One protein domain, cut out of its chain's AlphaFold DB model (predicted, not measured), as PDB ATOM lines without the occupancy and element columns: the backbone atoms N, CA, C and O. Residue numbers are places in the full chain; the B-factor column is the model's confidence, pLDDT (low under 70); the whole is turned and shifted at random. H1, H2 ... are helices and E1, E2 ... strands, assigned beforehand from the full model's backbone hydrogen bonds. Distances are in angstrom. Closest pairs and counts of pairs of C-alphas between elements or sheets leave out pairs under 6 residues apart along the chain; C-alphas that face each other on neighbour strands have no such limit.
ATOM      1  N   SER A  30      32.307  25.554 -10.981       57.94
ATOM      2  CA  SER A  30      32.304  24.379 -10.092       57.94
ATOM      3  C   SER A  30      31.125  24.366  -9.097       57.94
ATOM      4  O   SER A  30      30.674  23.286  -8.721       57.94
ATOM      5  N   ASP A  31      30.556  25.528  -8.743       69.88
ATOM      6  CA  ASP A  31      29.436  25.678  -7.802       69.88
ATOM      7  C   ASP A  31      28.272  26.546  -8.349       69.88
ATOM      8  O   ASP A  31      28.386  27.225  -9.378       69.88
ATOM      9  N   SER A  32      27.108  26.510  -7.679       73.69
ATOM     10  CA  SER A  32      25.912  27.284  -8.069       73.69
ATOM     11  C   SER A  32      26.164  28.795  -8.084       73.69
ATOM     12  O   SER A  32      25.634  29.495  -8.947       73.69
ATOM     13  N   SER A  33      26.992  29.290  -7.160       74.56
ATOM     14  CA  SER A  33      27.331  30.711  -7.021       74.56
ATOM     15  C   SER A  33      28.160  31.212  -8.190       74.56
ATOM     16  O   SER A  33      27.826  32.227  -8.802       74.56
ATOM     17  N   GLY A  34      29.196  30.459  -8.564       79.56
ATOM     18  CA  GLY A  34      30.015  30.763  -9.723       79.56
ATOM     19  C   GLY A  34      29.196  30.815 -11.008       79.56
ATOM     20  O   GLY A  34      29.324  31.768 -11.772       79.56
ATOM     21  N   ARG A  35      28.294  29.845 -11.220       84.50
ATOM     22  CA  ARG A  35      27.416  29.822 -12.404       84.50
ATOM     23  C   ARG A  35      26.422  30.979 -12.437       84.50
ATOM     24  O   ARG A  35      26.193  31.536 -13.507       84.50
ATOM     25  N   LEU A  36      25.848  31.354 -11.292       86.19
ATOM     26  CA  LEU A  36      24.963  32.516 -11.194       86.19
ATOM     27  C   LEU A  36      25.685  33.791 -11.648       86.19
ATOM     28  O   LEU A  36      25.168  34.523 -12.495       86.19
ATOM     29  N   ILE A  37      26.894  34.013 -11.123       86.25
ATOM     30  CA  ILE A  37      27.752  35.134 -11.519       86.25
ATOM     31  C   ILE A  37      28.029  35.064 -13.024       86.25
ATOM     32  O   ILE A  37      27.831  36.053 -13.721       86.25
ATOM     33  N   ASP A  38      28.411  33.899 -13.548       89.00
ATOM     34  CA  ASP A  38      28.740  33.733 -14.966       89.00
ATOM     35  C   ASP A  38      27.554  34.085 -15.889       89.00
ATOM     36  O   ASP A  38      27.735  34.808 -16.872       89.00
ATOM     37  N   TYR A  39      26.330  33.653 -15.560       91.75
ATOM     38  CA  TYR A  39      25.132  33.980 -16.345       91.75
ATOM     39  C   TYR A  39      24.786  35.471 -16.312       91.75
ATOM     40  O   TYR A  39      24.559  36.072 -17.368       91.75
ATOM     41  N   ILE A  40      24.758  36.074 -15.119       91.44
ATOM     42  CA  ILE A  40      24.382  37.484 -14.961       91.44
ATOM     43  C   ILE A  40      25.440  38.389 -15.584       91.44
ATOM     44  O   ILE A  40      25.091  39.360 -16.250       91.44
ATOM     45  N   MET A  41      26.726  38.070 -15.431       90.88
ATOM     46  CA  MET A  41      27.803  38.874 -16.008       90.88
ATOM     47  C   MET A  41      27.841  38.744 -17.534       90.88
ATOM     48  O   MET A  41      27.961  39.759 -18.219       90.88
ATOM     49  N   ALA A  42      27.648  37.542 -18.096       91.81
ATOM     50  CA  ALA A  42      27.613  37.361 -19.550       91.81
ATOM     51  C   ALA A  42      26.479  38.170 -20.210       91.81
ATOM     52  O   ALA A  42      26.718  38.878 -21.191       91.81
ATOM     53  N   ALA A  43      25.261  38.121 -19.660       93.06
ATOM     54  CA  ALA A  43      24.133  38.916 -20.155       93.06
ATOM     55  C   ALA A  43      24.286  40.414 -19.819       93.06
ATOM     56  O   ALA A  43      24.028  41.287 -20.648       93.06
ATOM     57  N   GLY A  44      24.792  40.721 -18.626       90.38
ATOM     58  CA  GLY A  44      25.052  42.070 -18.134       90.38
ATOM     59  C   GLY A  44      26.098  42.830 -18.945       90.38
ATOM     60  O   GLY A  44      25.997  44.045 -19.098       90.38
ATOM     61  N   ARG A  45      27.049  42.131 -19.573       89.00
ATOM     62  CA  ARG A  45      28.004  42.722 -20.524       89.00
ATOM     63  C   ARG A  45      27.313  43.308 -21.759       89.00
ATOM     64  O   ARG A  45      27.787  44.294 -22.327       89.00
ATOM     65  N   LEU A  46      26.184  42.720 -22.151       89.69
ATOM     66  CA  LEU A  46      25.276  43.223 -23.183       89.69
ATOM     67  C   LEU A  46      24.202  44.157 -22.603       89.69
ATOM     68  O   LEU A  46      23.302  44.576 -23.322       89.69
ATOM     69  N   ASN A  47      24.289  44.520 -21.323       89.94
ATOM     70  CA  ASN A  47      23.279  45.311 -20.629       89.94
ATOM     71  C   ASN A  47      21.871  44.693 -20.768       89.94
ATOM     72  O   ASN A  47      20.914  45.393 -21.095       89.94
ATOM     73  N   CYS A  48      21.770  43.365 -20.639       92.00
ATOM     74  CA  CYS A  48      20.512  42.616 -20.655       92.00
ATOM     75  C   CYS A  48      20.197  42.128 -19.230       92.00
ATOM     76  O   CYS A  48      20.822  41.158 -18.790       92.00
ATOM     77  N   PRO A  49      19.250  42.757 -18.510       91.69
ATOM     78  CA  PRO A  49      18.743  42.234 -17.244       91.69
ATOM     79  C   PRO A  49      18.076  40.874 -17.460       91.69
ATOM     80  O   PRO A  49      17.285  40.718 -18.391       91.69
ATOM     81  N   VAL A  50      18.382  39.890 -16.618       92.38
ATOM     82  CA  VAL A  50      17.889  38.516 -16.783       92.38
ATOM     83  C   VAL A  50      16.697  38.268 -15.854       92.38
ATOM     84  O   VAL A  50      16.812  38.555 -14.664       92.38
ATOM     85  N   PRO A  51      15.574  37.697 -16.329       91.25
ATOM     86  CA  PRO A  51      14.470  37.307 -15.456       91.25
ATOM     87  C   PRO A  51      14.926  36.313 -14.387       91.25
ATOM     88  O   PRO A  51      15.581  35.311 -14.687       91.25
ATOM     89  N   VAL A  52      14.569  36.560 -13.128       87.75
ATOM     90  CA  VAL A  52      15.058  35.742 -12.003       87.75
ATOM     91  C   VAL A  52      14.551  34.305 -12.098       87.75
ATOM     92  O   VAL A  52      15.311  33.360 -11.869       87.75
ATOM     93  N   SER A  53      13.300  34.118 -12.524       86.50
ATOM     94  CA  SER A  53      12.719  32.793 -12.750       86.50
ATOM     95  C   SER A  53      13.480  31.994 -13.811       86.50
ATOM     96  O   SER A  53      13.683  30.788 -13.641       86.50
ATOM     97  N   LEU A  54      13.981  32.657 -14.858       90.19
ATOM     98  CA  LEU A  54      14.825  32.042 -15.880       90.19
ATOM     99  C   LEU A  54      16.168  31.591 -15.298       90.19
ATOM    100  O   LEU A  54      16.551  30.435 -15.477       90.19
ATOM    101  N   VAL A  55      16.870  32.467 -14.574       89.31
ATOM    102  CA  VAL A  55      18.189  32.146 -14.003       89.31
ATOM    103  C   VAL A  55      18.100  30.981 -13.021       89.31
ATOM    104  O   VAL A  55      18.875  30.028 -13.121       89.31
ATOM    105  N   VAL A  56      17.116  31.003 -12.117       86.69
ATOM    106  CA  VAL A  56      16.878  29.911 -11.159       86.69
ATOM    107  C   VAL A  56      16.582  28.599 -11.890       86.69
ATOM    108  O   VAL A  56      17.110  27.551 -11.517       86.69
ATOM    109  N   ARG A  57      15.786  28.639 -12.965       87.94
ATOM    110  CA  ARG A  57      15.466  27.453 -13.774       87.94
ATOM    111  C   ARG A  57      16.704  26.872 -14.454       87.94
ATOM    112  O   ARG A  57      16.898  25.655 -14.425       87.94
ATOM    113  N   VAL A  58      17.544  27.722 -15.038       89.38
ATOM    114  CA  VAL A  58      18.787  27.300 -15.695       89.38
ATOM    115  C   VAL A  58      19.753  26.700 -14.673       89.38
ATOM    116  O   VAL A  58      20.249  25.595 -14.896       89.38
ATOM    117  N   LEU A  59      19.940  27.340 -13.516       86.81
ATOM    118  CA  LEU A  59      20.773  26.813 -12.429       86.81
ATOM    119  C   LEU A  59      20.281  25.453 -11.931       86.81
ATOM    120  O   LEU A  59      21.064  24.502 -11.883       86.81
ATOM    121  N   ASN A  60      18.978  25.324 -11.662       85.19
ATOM    122  CA  ASN A  60      18.381  24.068 -11.209       85.19
ATOM    123  C   ASN A  60      18.577  22.928 -12.218       85.19
ATOM    124  O   ASN A  60      18.777  21.780 -11.827       85.19
ATOM    125  N   SER A  61      18.559  23.232 -13.521       83.75
ATOM    126  CA  SER A  61      18.796  22.234 -14.572       83.75
ATOM    127  C   SER A  61      20.247  21.736 -14.647       83.75
ATOM    128  O   SER A  61      20.493  20.659 -15.191       83.75
ATOM    129  N   ARG A  62      21.208  22.504 -14.113       81.25
ATOM    130  CA  ARG A  62      22.649  22.219 -14.209       81.25
ATOM    131  C   ARG A  62      23.251  21.686 -12.918       81.25
ATOM    132  O   ARG A  62      24.088  20.791 -12.988       81.25
ATOM    133  N   VAL A  63      22.845  22.229 -11.773       74.69
ATOM    134  CA  VAL A  63      23.424  21.901 -10.457       74.69
ATOM    135  C   VAL A  63      22.461  21.080  -9.587       74.69
ATOM    136  O   VAL A  63      22.876  20.476  -8.602       74.69
ATOM    137  N   GLY A  64      21.191  20.968  -9.988       71.44
ATOM    138  CA  GLY A  64      20.132  20.324  -9.207       71.44
ATOM    139  C   GLY A  64      19.288  21.335  -8.421       71.44
ATOM    140  O   GLY A  64      19.593  22.526  -8.427       71.44
ATOM    141  N   PRO A  65      18.192  20.890  -7.780       71.94
ATOM    142  CA  PRO A  65      17.272  21.780  -7.080       71.94
ATOM    143  C   PRO A  65      17.970  22.491  -5.914       71.94
ATOM    144  O   PRO A  65      18.448  21.844  -4.983       71.94
ATOM    145  N   MET A  66      18.006  23.822  -5.967       67.62
ATOM    146  CA  MET A  66      18.557  24.660  -4.902       67.62
ATOM    147  C   MET A  66      17.547  24.853  -3.766       67.62
ATOM    148  O   MET A  66      16.349  25.024  -4.007       67.62
ATOM    149  N   ALA A  67      18.035  24.855  -2.526       68.38
ATOM    150  CA  ALA A  67      17.224  25.194  -1.359       68.38
ATOM    151  C   ALA A  67      16.906  26.703  -1.331       68.38
ATOM    152  O   ALA A  67      17.655  27.512  -1.886       68.38
ATOM    153  N   LEU A  68      15.815  27.102  -0.670       66.12
ATOM    154  CA  LEU A  68      15.397  28.509  -0.598       66.12
ATOM    155  C   LEU A  68      16.475  29.379   0.072       66.12
ATOM    156  O   LEU A  68      16.689  30.518  -0.328       66.12
ATOM    157  N   GLU A  69      17.197  28.816   1.038       67.25
ATOM    158  CA  GLU A  69      18.299  29.459   1.752       67.25
ATOM    159  C   GLU A  69      19.502  29.710   0.834       67.25
ATOM    160  O   GLU A  69      20.156  30.743   0.942       67.25
ATOM    161  N   GLN A  70      19.767  28.798  -0.109       66.25
ATOM    162  CA  GLN A  70      20.819  28.980  -1.112       66.25
ATOM    163  C   GLN A  70      20.433  30.073  -2.104       66.25
ATOM    164  O   GLN A  70      21.264  30.906  -2.429       66.25
ATOM    165  N   ILE A  71      19.172  30.113  -2.542       67.62
ATOM    166  CA  ILE A  71      18.665  31.199  -3.389       67.62
ATOM    167  C   ILE A  71      18.765  32.530  -2.625       67.62
ATOM    168  O   ILE A  71      19.312  33.495  -3.140       67.62
ATOM    169  N   HIS A  72      18.338  32.590  -1.366       69.75
ATOM    170  CA  HIS A  72      18.470  33.811  -0.573       69.75
ATOM    171  C   HIS A  72      19.933  34.279  -0.465       69.75
ATOM    172  O   HIS A  72      20.224  35.429  -0.775       69.75
ATOM    173  N   TYR A  73      20.865  33.388  -0.110       69.19
ATOM    174  CA  TYR A  73      22.296  33.709  -0.026       69.19
ATOM    175  C   TYR A  73      22.861  34.219  -1.361       69.19
ATOM    176  O   TYR A  73      23.499  35.267  -1.430       69.19
ATOM    177  N   LEU A  74      22.566  33.501  -2.446       66.31
ATOM    178  CA  LEU A  74      23.041  33.805  -3.793       66.31
ATOM    179  C   LEU A  74      22.575  35.167  -4.316       66.31
ATOM    180  O   LEU A  74      23.277  35.801  -5.101       66.31
ATOM    181  N   PHE A  75      21.384  35.597  -3.917       66.44
ATOM    182  CA  PHE A  75      20.740  36.773  -4.484       66.44
ATOM    183  C   PHE A  75      20.711  37.988  -3.535       66.44
ATOM    184  O   PHE A  75      20.470  39.102  -4.001       66.44
ATOM    185  N   TRP A  76      20.957  37.797  -2.231       65.25
ATOM    186  CA  TRP A  76      20.898  38.862  -1.219       65.25
ATOM    187  C   TRP A  76      22.247  39.179  -0.562       65.25
ATOM    188  O   TRP A  76      22.510  40.342  -0.267       65.25
ATOM    189  N   ASP A  77      23.116  38.179  -0.376       63.75
ATOM    190  CA  ASP A  77      24.396  38.357   0.330       63.75
ATOM    191  C   ASP A  77      25.576  38.627  -0.626       63.75
ATOM    192  O   ASP A  77      26.660  39.025  -0.194       63.75
ATOM    193  N   LEU A  78      25.371  38.455  -1.939       66.25
ATOM    194  CA  LEU A  78      26.335  38.832  -2.972       66.25
ATOM    195  C   LEU A  78      26.115  40.289  -3.404       66.25
ATOM    196  O   LEU A  78      25.220  40.586  -4.197       66.25
ATOM    197  N   ASP A  79      26.984  41.197  -2.952       70.88
ATOM    198  CA  ASP A  79      27.028  42.610  -3.376       70.88
ATOM    199  C   ASP A  79      27.601  42.769  -4.804       70.88
ATOM    200  O   ASP A  79      28.569  43.485  -5.056       70.88
ATOM    201  N   LEU A  80      27.039  42.027  -5.758       76.06
ATOM    202  CA  LEU A  80      27.422  42.020  -7.174       76.06
ATOM    203  C   LEU A  80      26.243  42.324  -8.104       76.06
ATOM    204  O   LEU A  80      26.448  42.634  -9.280       76.06
ATOM    205  N   PHE A  81      25.012  42.243  -7.595       84.50
ATOM    206  CA  PHE A  81      23.807  42.303  -8.409       84.50
ATOM    207  C   PHE A  81      22.860  43.426  -7.983       84.50
ATOM    208  O   PHE A  81      22.840  43.851  -6.829       84.50
ATOM    209  N   ARG A  82      22.057  43.904  -8.935       83.88
ATOM    210  CA  ARG A  82      20.925  44.805  -8.718       83.88
ATOM    211  C   ARG A  82      19.639  44.141  -9.171       83.88
ATOM    212  O   ARG A  82      19.609  43.413 -10.161       83.88
ATOM    213  N   TRP A  83      18.583  44.437  -8.428       83.50
ATOM    214  CA  TRP A  83      17.225  44.034  -8.745       83.50
ATOM    215  C   TRP A  83      16.522  45.172  -9.465       83.50
ATOM    216  O   TRP A  83      16.565  46.319  -9.017       83.50
ATOM    217  N   GLU A  84      15.867  44.841 -10.567       81.62
ATOM    218  CA  GLU A  84      15.136  45.797 -11.386       81.62
ATOM    219  C   GLU A  84      13.746  45.234 -11.676       81.62
ATOM    220  O   GLU A  84      13.607  44.099 -12.139       81.62
ATOM    221  N   PHE A  85      12.721  46.036 -11.395       77.44
ATOM    222  CA  PHE A  85      11.367  45.784 -11.870       77.44
ATOM    223  C   PHE A  85      11.253  46.360 -13.279       77.44
ATOM    224  O   PHE A  85      11.534  47.543 -13.487       77.44
ATOM    225  N   VAL A  86      10.923  45.514 -14.253       69.50
ATOM    226  CA  VAL A  86      10.934  45.895 -15.678       69.50
ATOM    227  C   VAL A  86       9.559  46.371 -16.153       69.50
ATOM    228  O   VAL A  86       9.455  47.037 -17.184       69.50
ATOM    229  N   ASP A  87       8.505  46.071 -15.404       69.12
ATOM    230  CA  ASP A  87       7.139  46.505 -15.660       69.12
ATOM    231  C   ASP A  87       6.679  47.602 -14.686       69.12
ATOM    232  O   ASP A  87       7.153  47.719 -13.557       69.12
ATOM    233  N   GLU A  88       5.716  48.417 -15.126       61.66
ATOM    234  CA  GLU A  88       5.113  49.476 -14.297       61.66
ATOM    235  C   GLU A  88       4.292  48.905 -13.122       61.66
ATOM    236  O   GLU A  88       4.060  49.598 -12.132       61.66
ATOM    237  N   GLU A  89       3.875  47.639 -13.223       63.66
ATOM    238  CA  GLU A  89       3.088  46.914 -12.218       63.66
ATOM    239  C   GLU A  89       3.960  46.212 -11.156       63.66
ATOM    240  O   GLU A  89       3.444  45.806 -10.112       63.66
ATOM    241  N   GLY A  90       5.276  46.106 -11.378       63.03
ATOM    242  CA  GLY A  90       6.229  45.493 -10.450       63.03
ATOM    243  C   GLY A  90       6.144  43.965 -10.342       63.03
ATOM    244  O   GLY A  90       6.605  43.404  -9.346       63.03
ATOM    245  N   ALA A  91       5.548  43.280 -11.320       63.56
ATOM    246  CA  ALA A  91       5.434  41.824 -11.356       63.56
ATOM    247  C   ALA A  91       6.632  41.140 -12.046       63.56
ATOM    248  O   ALA A  91       6.902  39.969 -11.774       63.56
ATOM    249  N   GLU A  92       7.371  41.847 -12.907       76.88
ATOM    250  CA  GLU A  92       8.502  41.308 -13.668       76.88
ATOM    251  C   GLU A  92       9.835  41.656 -12.991       76.88
ATOM    252  O   GLU A  92      10.392  42.741 -13.178       76.88
ATOM    253  N   LEU A  93      10.368  40.707 -12.214       84.00
ATOM    254  CA  LEU A  93      11.616  40.877 -11.474       84.00
ATOM    255  C   LEU A  93      12.826  40.337 -12.253       84.00
ATOM    256  O   LEU A  93      12.961  39.129 -12.492       84.00
ATOM    257  N   CYS A  94      13.741  41.240 -12.595       88.44
ATOM    258  CA  CYS A  94      14.995  40.931 -13.270       88.44
ATOM    259  C   CYS A  94      16.203  41.211 -12.378       88.44
ATOM    260  O   CYS A  94      16.152  41.998 -11.431       88.44
ATOM    261  N   ILE A  95      17.312  40.564 -12.728       89.06
ATOM    262  CA  ILE A  95      18.610  40.753 -12.098       89.06
ATOM    263  C   ILE A  95      19.655  41.207 -13.116       89.06
ATOM    264  O   ILE A  95      19.740  40.685 -14.232       89.06
ATOM    265  N   SER A  96      20.455  42.192 -12.728       89.94
ATOM    266  CA  SER A  96      21.513  42.799 -13.535       89.94
ATOM    267  C   SER A  96      22.792  42.955 -12.694       89.94
ATOM    268  O   SER A  96      22.733  42.921 -11.462       89.94
ATOM    269  N   PRO A  97      23.982  43.091 -13.304       88.94
ATOM    270  CA  PRO A  97      25.163  43.555 -12.572       88.94
ATOM    271  C   PRO A  97      24.951  44.994 -12.077       88.94
ATOM    272  O   PRO A  97      24.211  45.759 -12.696       88.94
ATOM    273  N   ARG A  98      25.647  45.421 -11.014       85.19
ATOM    274  CA  ARG A  98      25.492  46.808 -10.517       85.19
ATOM    275  C   ARG A  98      25.916  47.843 -11.552       85.19
ATOM    276  O   ARG A  98      25.314  48.914 -11.632       85.19
ATOM    277  N   LEU A  99      26.960  47.523 -12.317       85.62
ATOM    278  CA  LEU A  99      27.459  48.318 -13.431       85.62
ATOM    279  C   LEU A  99      27.868  47.406 -14.591       85.62
ATOM    280  O   LEU A  99      28.477  46.357 -14.391       85.62
ATOM    281  N   GLN A 100      27.640  47.858 -15.825       85.62
ATOM    282  CA  GLN A 100      28.098  47.138 -17.021       85.62
ATOM    283  C   GLN A 100      29.628  46.943 -17.038       85.62
ATOM    284  O   GLN A 100      30.120  45.922 -17.519       85.62
ATOM    285  N   LEU A 101      30.387  47.894 -16.476       81.50
ATOM    286  CA  LEU A 101      31.846  47.800 -16.366       81.50
ATOM    287  C   LEU A 101      32.286  46.633 -15.468       81.50
ATOM    288  O   LEU A 101      33.275  45.973 -15.772       81.50
ATOM    289  N   GLU A 102      31.540  46.343 -14.397       82.69
ATOM    290  CA  GLU A 102      31.827  45.198 -13.524       82.69
ATOM    291  C   GLU A 102      31.649  43.884 -14.282       82.69
ATOM    292  O   GLU A 102      32.530  43.026 -14.232       82.69
ATOM    293  N   ALA A 103      30.567  43.765 -15.057       85.69
ATOM    294  CA  ALA A 103      30.348  42.614 -15.924       85.69
ATOM    295  C   ALA A 103      31.470  42.449 -16.951       85.69
ATOM    296  O   ALA A 103      31.945  41.338 -17.176       85.69
ATOM    297  N   GLU A 104      31.963  43.541 -17.533       83.56
ATOM    298  CA  GLU A 104      33.094  43.463 -18.451       83.56
ATOM    299  C   GLU A 104      34.389  42.990 -17.772       83.56
ATOM    300  O   GLU A 104      35.070  42.115 -18.316       83.56
ATOM    301  N   LEU A 105      34.726  43.529 -16.599       81.56
ATOM    302  CA  LEU A 105      35.931  43.140 -15.858       81.56
ATOM    303  C   LEU A 105      35.857  41.683 -15.382       81.56
ATOM    304  O   LEU A 105      36.822  40.931 -15.541       81.56
ATOM    305  N   LEU A 106      34.702  41.261 -14.862       81.88
ATOM    306  CA  LEU A 106      34.489  39.895 -14.388       81.88
ATOM    307  C   LEU A 106      34.480  38.887 -15.537       81.88
ATOM    308  O   LEU A 106      35.145  37.860 -15.425       81.88
ATOM    309  N   CYS A 107      33.829  39.180 -16.670       82.94
ATOM    310  CA  CYS A 107      33.907  38.310 -17.847       82.94
ATOM    311  C   CYS A 107      35.354  38.162 -18.339       82.94
ATOM    312  O   CYS A 107      35.787  37.044 -18.613       82.94
ATOM    313  N   ARG A 108      36.140  39.250 -18.388       80.88
ATOM    314  CA  ARG A 108      37.557  39.184 -18.793       80.88
ATOM    315  C   ARG A 108      38.404  38.330 -17.845       80.88
ATOM    316  O   ARG A 108      39.235  37.570 -18.325       80.88
ATOM    317  N   ARG A 109      38.194  38.436 -16.529       77.75
ATOM    318  CA  ARG A 109      38.969  37.679 -15.528       77.75
ATOM    319  C   ARG A 109      38.539  36.214 -15.428       77.75
ATOM    320  O   ARG A 109      39.390  35.337 -15.346       77.75
ATOM    321  N   ARG A 110      37.230  35.956 -15.392       77.38
ATOM    322  CA  ARG A 110      36.651  34.651 -15.030       77.38
ATOM    323  C   ARG A 110      36.290  33.799 -16.243       77.38
ATOM    324  O   ARG A 110      36.592  32.609 -16.278       77.38
ATOM    325  N   LEU A 111      35.672  34.398 -17.260       77.44
ATOM    326  CA  LEU A 111      35.334  33.680 -18.489       77.44
ATOM    327  C   LEU A 111      36.530  33.651 -19.440       77.44
ATOM    328  O   LEU A 111      36.790  32.593 -20.010       77.44
ATOM    329  N   ALA A 112      37.283  34.755 -19.539       70.62
ATOM    330  CA  ALA A 112      38.507  34.971 -20.330       70.62
ATOM    331  C   ALA A 112      38.389  34.732 -21.853       70.62
ATOM    332  O   ALA A 112      39.110  35.353 -22.630       70.62
ATOM    333  N   ASP A 113      37.457  33.884 -22.288       76.75
ATOM    334  CA  ASP A 113      37.172  33.492 -23.662       76.75
ATOM    335  C   ASP A 113      35.699  33.755 -24.015       76.75
ATOM    336  O   ASP A 113      34.769  33.324 -23.320       76.75
ATOM    337  N   THR A 114      35.487  34.388 -25.169       82.56
ATOM    338  CA  THR A 114      34.171  34.619 -25.776       82.56
ATOM    339  C   THR A 114      33.401  33.312 -25.998       82.56
ATOM    340  O   THR A 114      32.172  33.302 -25.943       82.56
ATOM    341  N   GLY A 115      34.086  32.183 -26.210       84.00
ATOM    342  CA  GLY A 115      33.453  30.866 -26.318       84.00
ATOM    343  C   GLY A 115      32.689  30.443 -25.055       84.00
ATOM    344  O   GLY A 115      31.598  29.865 -25.152       84.00
ATOM    345  N   ARG A 116      33.216  30.768 -23.867       85.69
ATOM    346  CA  ARG A 116      32.544  30.492 -22.586       85.69
ATOM    347  C   ARG A 116      31.360  31.425 -22.362       85.69
ATOM    348  O   ARG A 116      30.296  30.950 -21.982       85.69
ATOM    349  N   GLU A 117      31.499  32.705 -22.709       89.06
ATOM    350  CA  GLU A 117      30.376  33.658 -22.706       89.06
ATOM    351  C   GLU A 117      29.218  33.163 -23.577       89.06
ATOM    352  O   GLU A 117      28.080  33.095 -23.120       89.06
ATOM    353  N   ILE A 118      29.513  32.735 -24.809       91.00
ATOM    354  CA  ILE A 118      28.516  32.164 -25.726       91.00
ATOM    355  C   ILE A 118      27.815  30.963 -25.087       91.00
ATOM    356  O   ILE A 118      26.605  30.817 -25.229       91.00
ATOM    357  N   THR A 119      28.554  30.115 -24.372       91.56
ATOM    358  CA  THR A 119      27.980  28.948 -23.690       91.56
ATOM    359  C   THR A 119      26.979  29.374 -22.615       91.56
ATOM    360  O   THR A 119      25.856  28.878 -22.621       91.56
ATOM    361  N   CYS A 120      27.329  30.343 -21.765       92.25
ATOM    362  CA  CYS A 120      26.417  30.892 -20.755       92.25
ATOM    363  C   CYS A 120      25.145  31.478 -21.385       92.25
ATOM    364  O   CYS A 120      24.038  31.203 -20.927       92.25
ATOM    365  N   LEU A 121      25.290  32.246 -22.468       94.94
ATOM    366  CA  LEU A 121      24.157  32.858 -23.162       94.94
ATOM    367  C   LEU A 121      23.259  31.817 -23.846       94.94
ATOM    368  O   LEU A 121      22.041  31.945 -23.793       94.94
ATOM    369  N   ILE A 122      23.828  30.763 -24.439       95.31
ATOM    370  CA  ILE A 122      23.052  29.647 -25.003       95.31
ATOM    371  C   ILE A 122      22.247  28.941 -23.914       95.31
ATOM    372  O   ILE A 122      21.083  28.625 -24.137       95.31
ATOM    373  N   GLU A 123      22.836  28.707 -22.742       93.75
ATOM    374  CA  GLU A 123      22.127  28.067 -21.630       93.75
ATOM    375  C   GLU A 123      20.952  28.916 -21.134       93.75
ATOM    376  O   GLU A 123      19.879  28.370 -20.872       93.75
ATOM    377  N   LEU A 124      21.114  30.244 -21.087       94.75
ATOM    378  CA  LEU A 124      20.011  31.166 -20.806       94.75
ATOM    379  C   LEU A 124      18.921  31.097 -21.881       94.75
ATOM    380  O   LEU A 124      17.746  31.019 -21.536       94.75
ATOM    381  N   ILE A 125      19.291  31.069 -23.165       95.25
ATOM    382  CA  ILE A 125      18.335  30.931 -24.273       95.25
ATOM    383  C   ILE A 125      17.569  29.610 -24.143       95.25
ATOM    384  O   ILE A 125      16.345  29.624 -24.109       95.25
ATOM    385  N   GLU A 126      18.252  28.471 -24.016       93.31
ATOM    386  CA  GLU A 126      17.616  27.147 -23.913       93.31
ATOM    387  C   GLU A 126      16.717  26.998 -22.671       93.31
ATOM    388  O   GLU A 126      15.796  26.181 -22.674       93.31
ATOM    389  N   GLY A 127      16.959  27.791 -21.622       90.31
ATOM    390  CA  GLY A 127      16.149  27.818 -20.403       90.31
ATOM    391  C   GLY A 127      14.799  28.531 -20.532       90.31
ATOM    392  O   GLY A 127      13.947  28.373 -19.648       90.31
ATOM    393  N   VAL A 128      14.577  29.302 -21.601       91.44
ATOM    394  CA  VAL A 128      13.356  30.098 -21.792       91.44
ATOM    395  C   VAL A 128      12.129  29.191 -21.947       91.44
ATOM    396  O   VAL A 128      12.047  28.325 -22.817       91.44
ATOM    397  N   GLN A 129      11.139  29.392 -21.082       87.00
ATOM    398  CA  GLN A 129       9.840  28.725 -21.069       87.00
ATOM    399  C   GLN A 129       8.778  29.759 -20.669       87.00
ATOM    400  O   GLN A 129       8.364  29.804 -19.507       87.00
TER     401      GLN A 129
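This is residues 30 to 129 of the 599 residues of an uncharacterized protein of Stigmatella aurantiaca (UniProt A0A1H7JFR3). Helix H1 runs through the middle of a small helical body, with H2 and H4 crossing it on opposite sides and H5 crossing it on a third side. H3 lies off to one side near H1, and a two-stranded hairpin, E1 and E2, packs through E2 on H1 and on the beginning of H2. The printed part has 100 residues, with five named helices and two named strands in the order H1 H2 H3 E1 E2 H4 H5; the sheet is antiparallel and the class is mostly helix. The whole is compact, with a radius of gyration of the C-alphas of 12.8 A, and spans 36 by 30 by 27 A.

Begin at H1, residues 32 to 44, the hub, which touches three helices. It touches H2, residues 52 to 63, at a steep tilt of 46 degrees, opposite ways; look at the closest C-alphas, Ser 32 and Val 63, 6.4 A apart. H3, residues 68 to 77, is close to H1 but not clearly touching, with the C-alphas of Ser 33 and Leu 74 closest at 6.2 A. Next comes the hairpin of E1, residues 81 to 85, and E2, residues 93 to 97, where N 82 and O 96 are 2.8 A apart and N 94 and O 84 are 2.9 A apart, within hydrogen-bond range. The closest C-alphas of H1 and E2 are Gly 44 and Pro 97, at 5.8 A. Residues 50 to 51 pair briefly with residues 94 to 95 of E2, antiparallel. H4, residues 100 to 111, touches H1 at a steep tilt of 51 degrees, opposite ways, closest at the C-alphas of Met 41 and Ala 103, 4.5 A. H5, residues 114 to 126, touches residues 38 to 43 of H1, about perpendicular at 83 degrees, closest at the C-alphas of Tyr 39 and Cys 120, 5.5 A. H5 also touches H2, through residues 123 to 124 and 54 to 58, closest at the C-alphas of Val 58 and Leu 124, 6.5 A. H2 and H4 are apart. In H1, H2, H3, H4 and H5 every O i to N i+4 pair is within hydrogen-bond range.

Find C-alpha 32 at (25.912, 27.284, -8.069); from there H1 runs 17.9 A to C-alpha 44 at (25.052, 42.070, -18.134). H2 measures 16.2 A, H3 13.4 A, E1 13.4 A, E2 13.9 A and H4 15.4 A. H5 runs 18.3 A and ends at C-alpha 126, (17.616, 27.147, -23.913).

The two C-alphas farthest apart, Glu 89 and Asp 113, are 38.4 A apart. The printed part has no cut and no long link. The mean pLDDT of the printed part is 81.4; look for values under 70 at residues 30 to 31, 66 to 78 and 86 to 91.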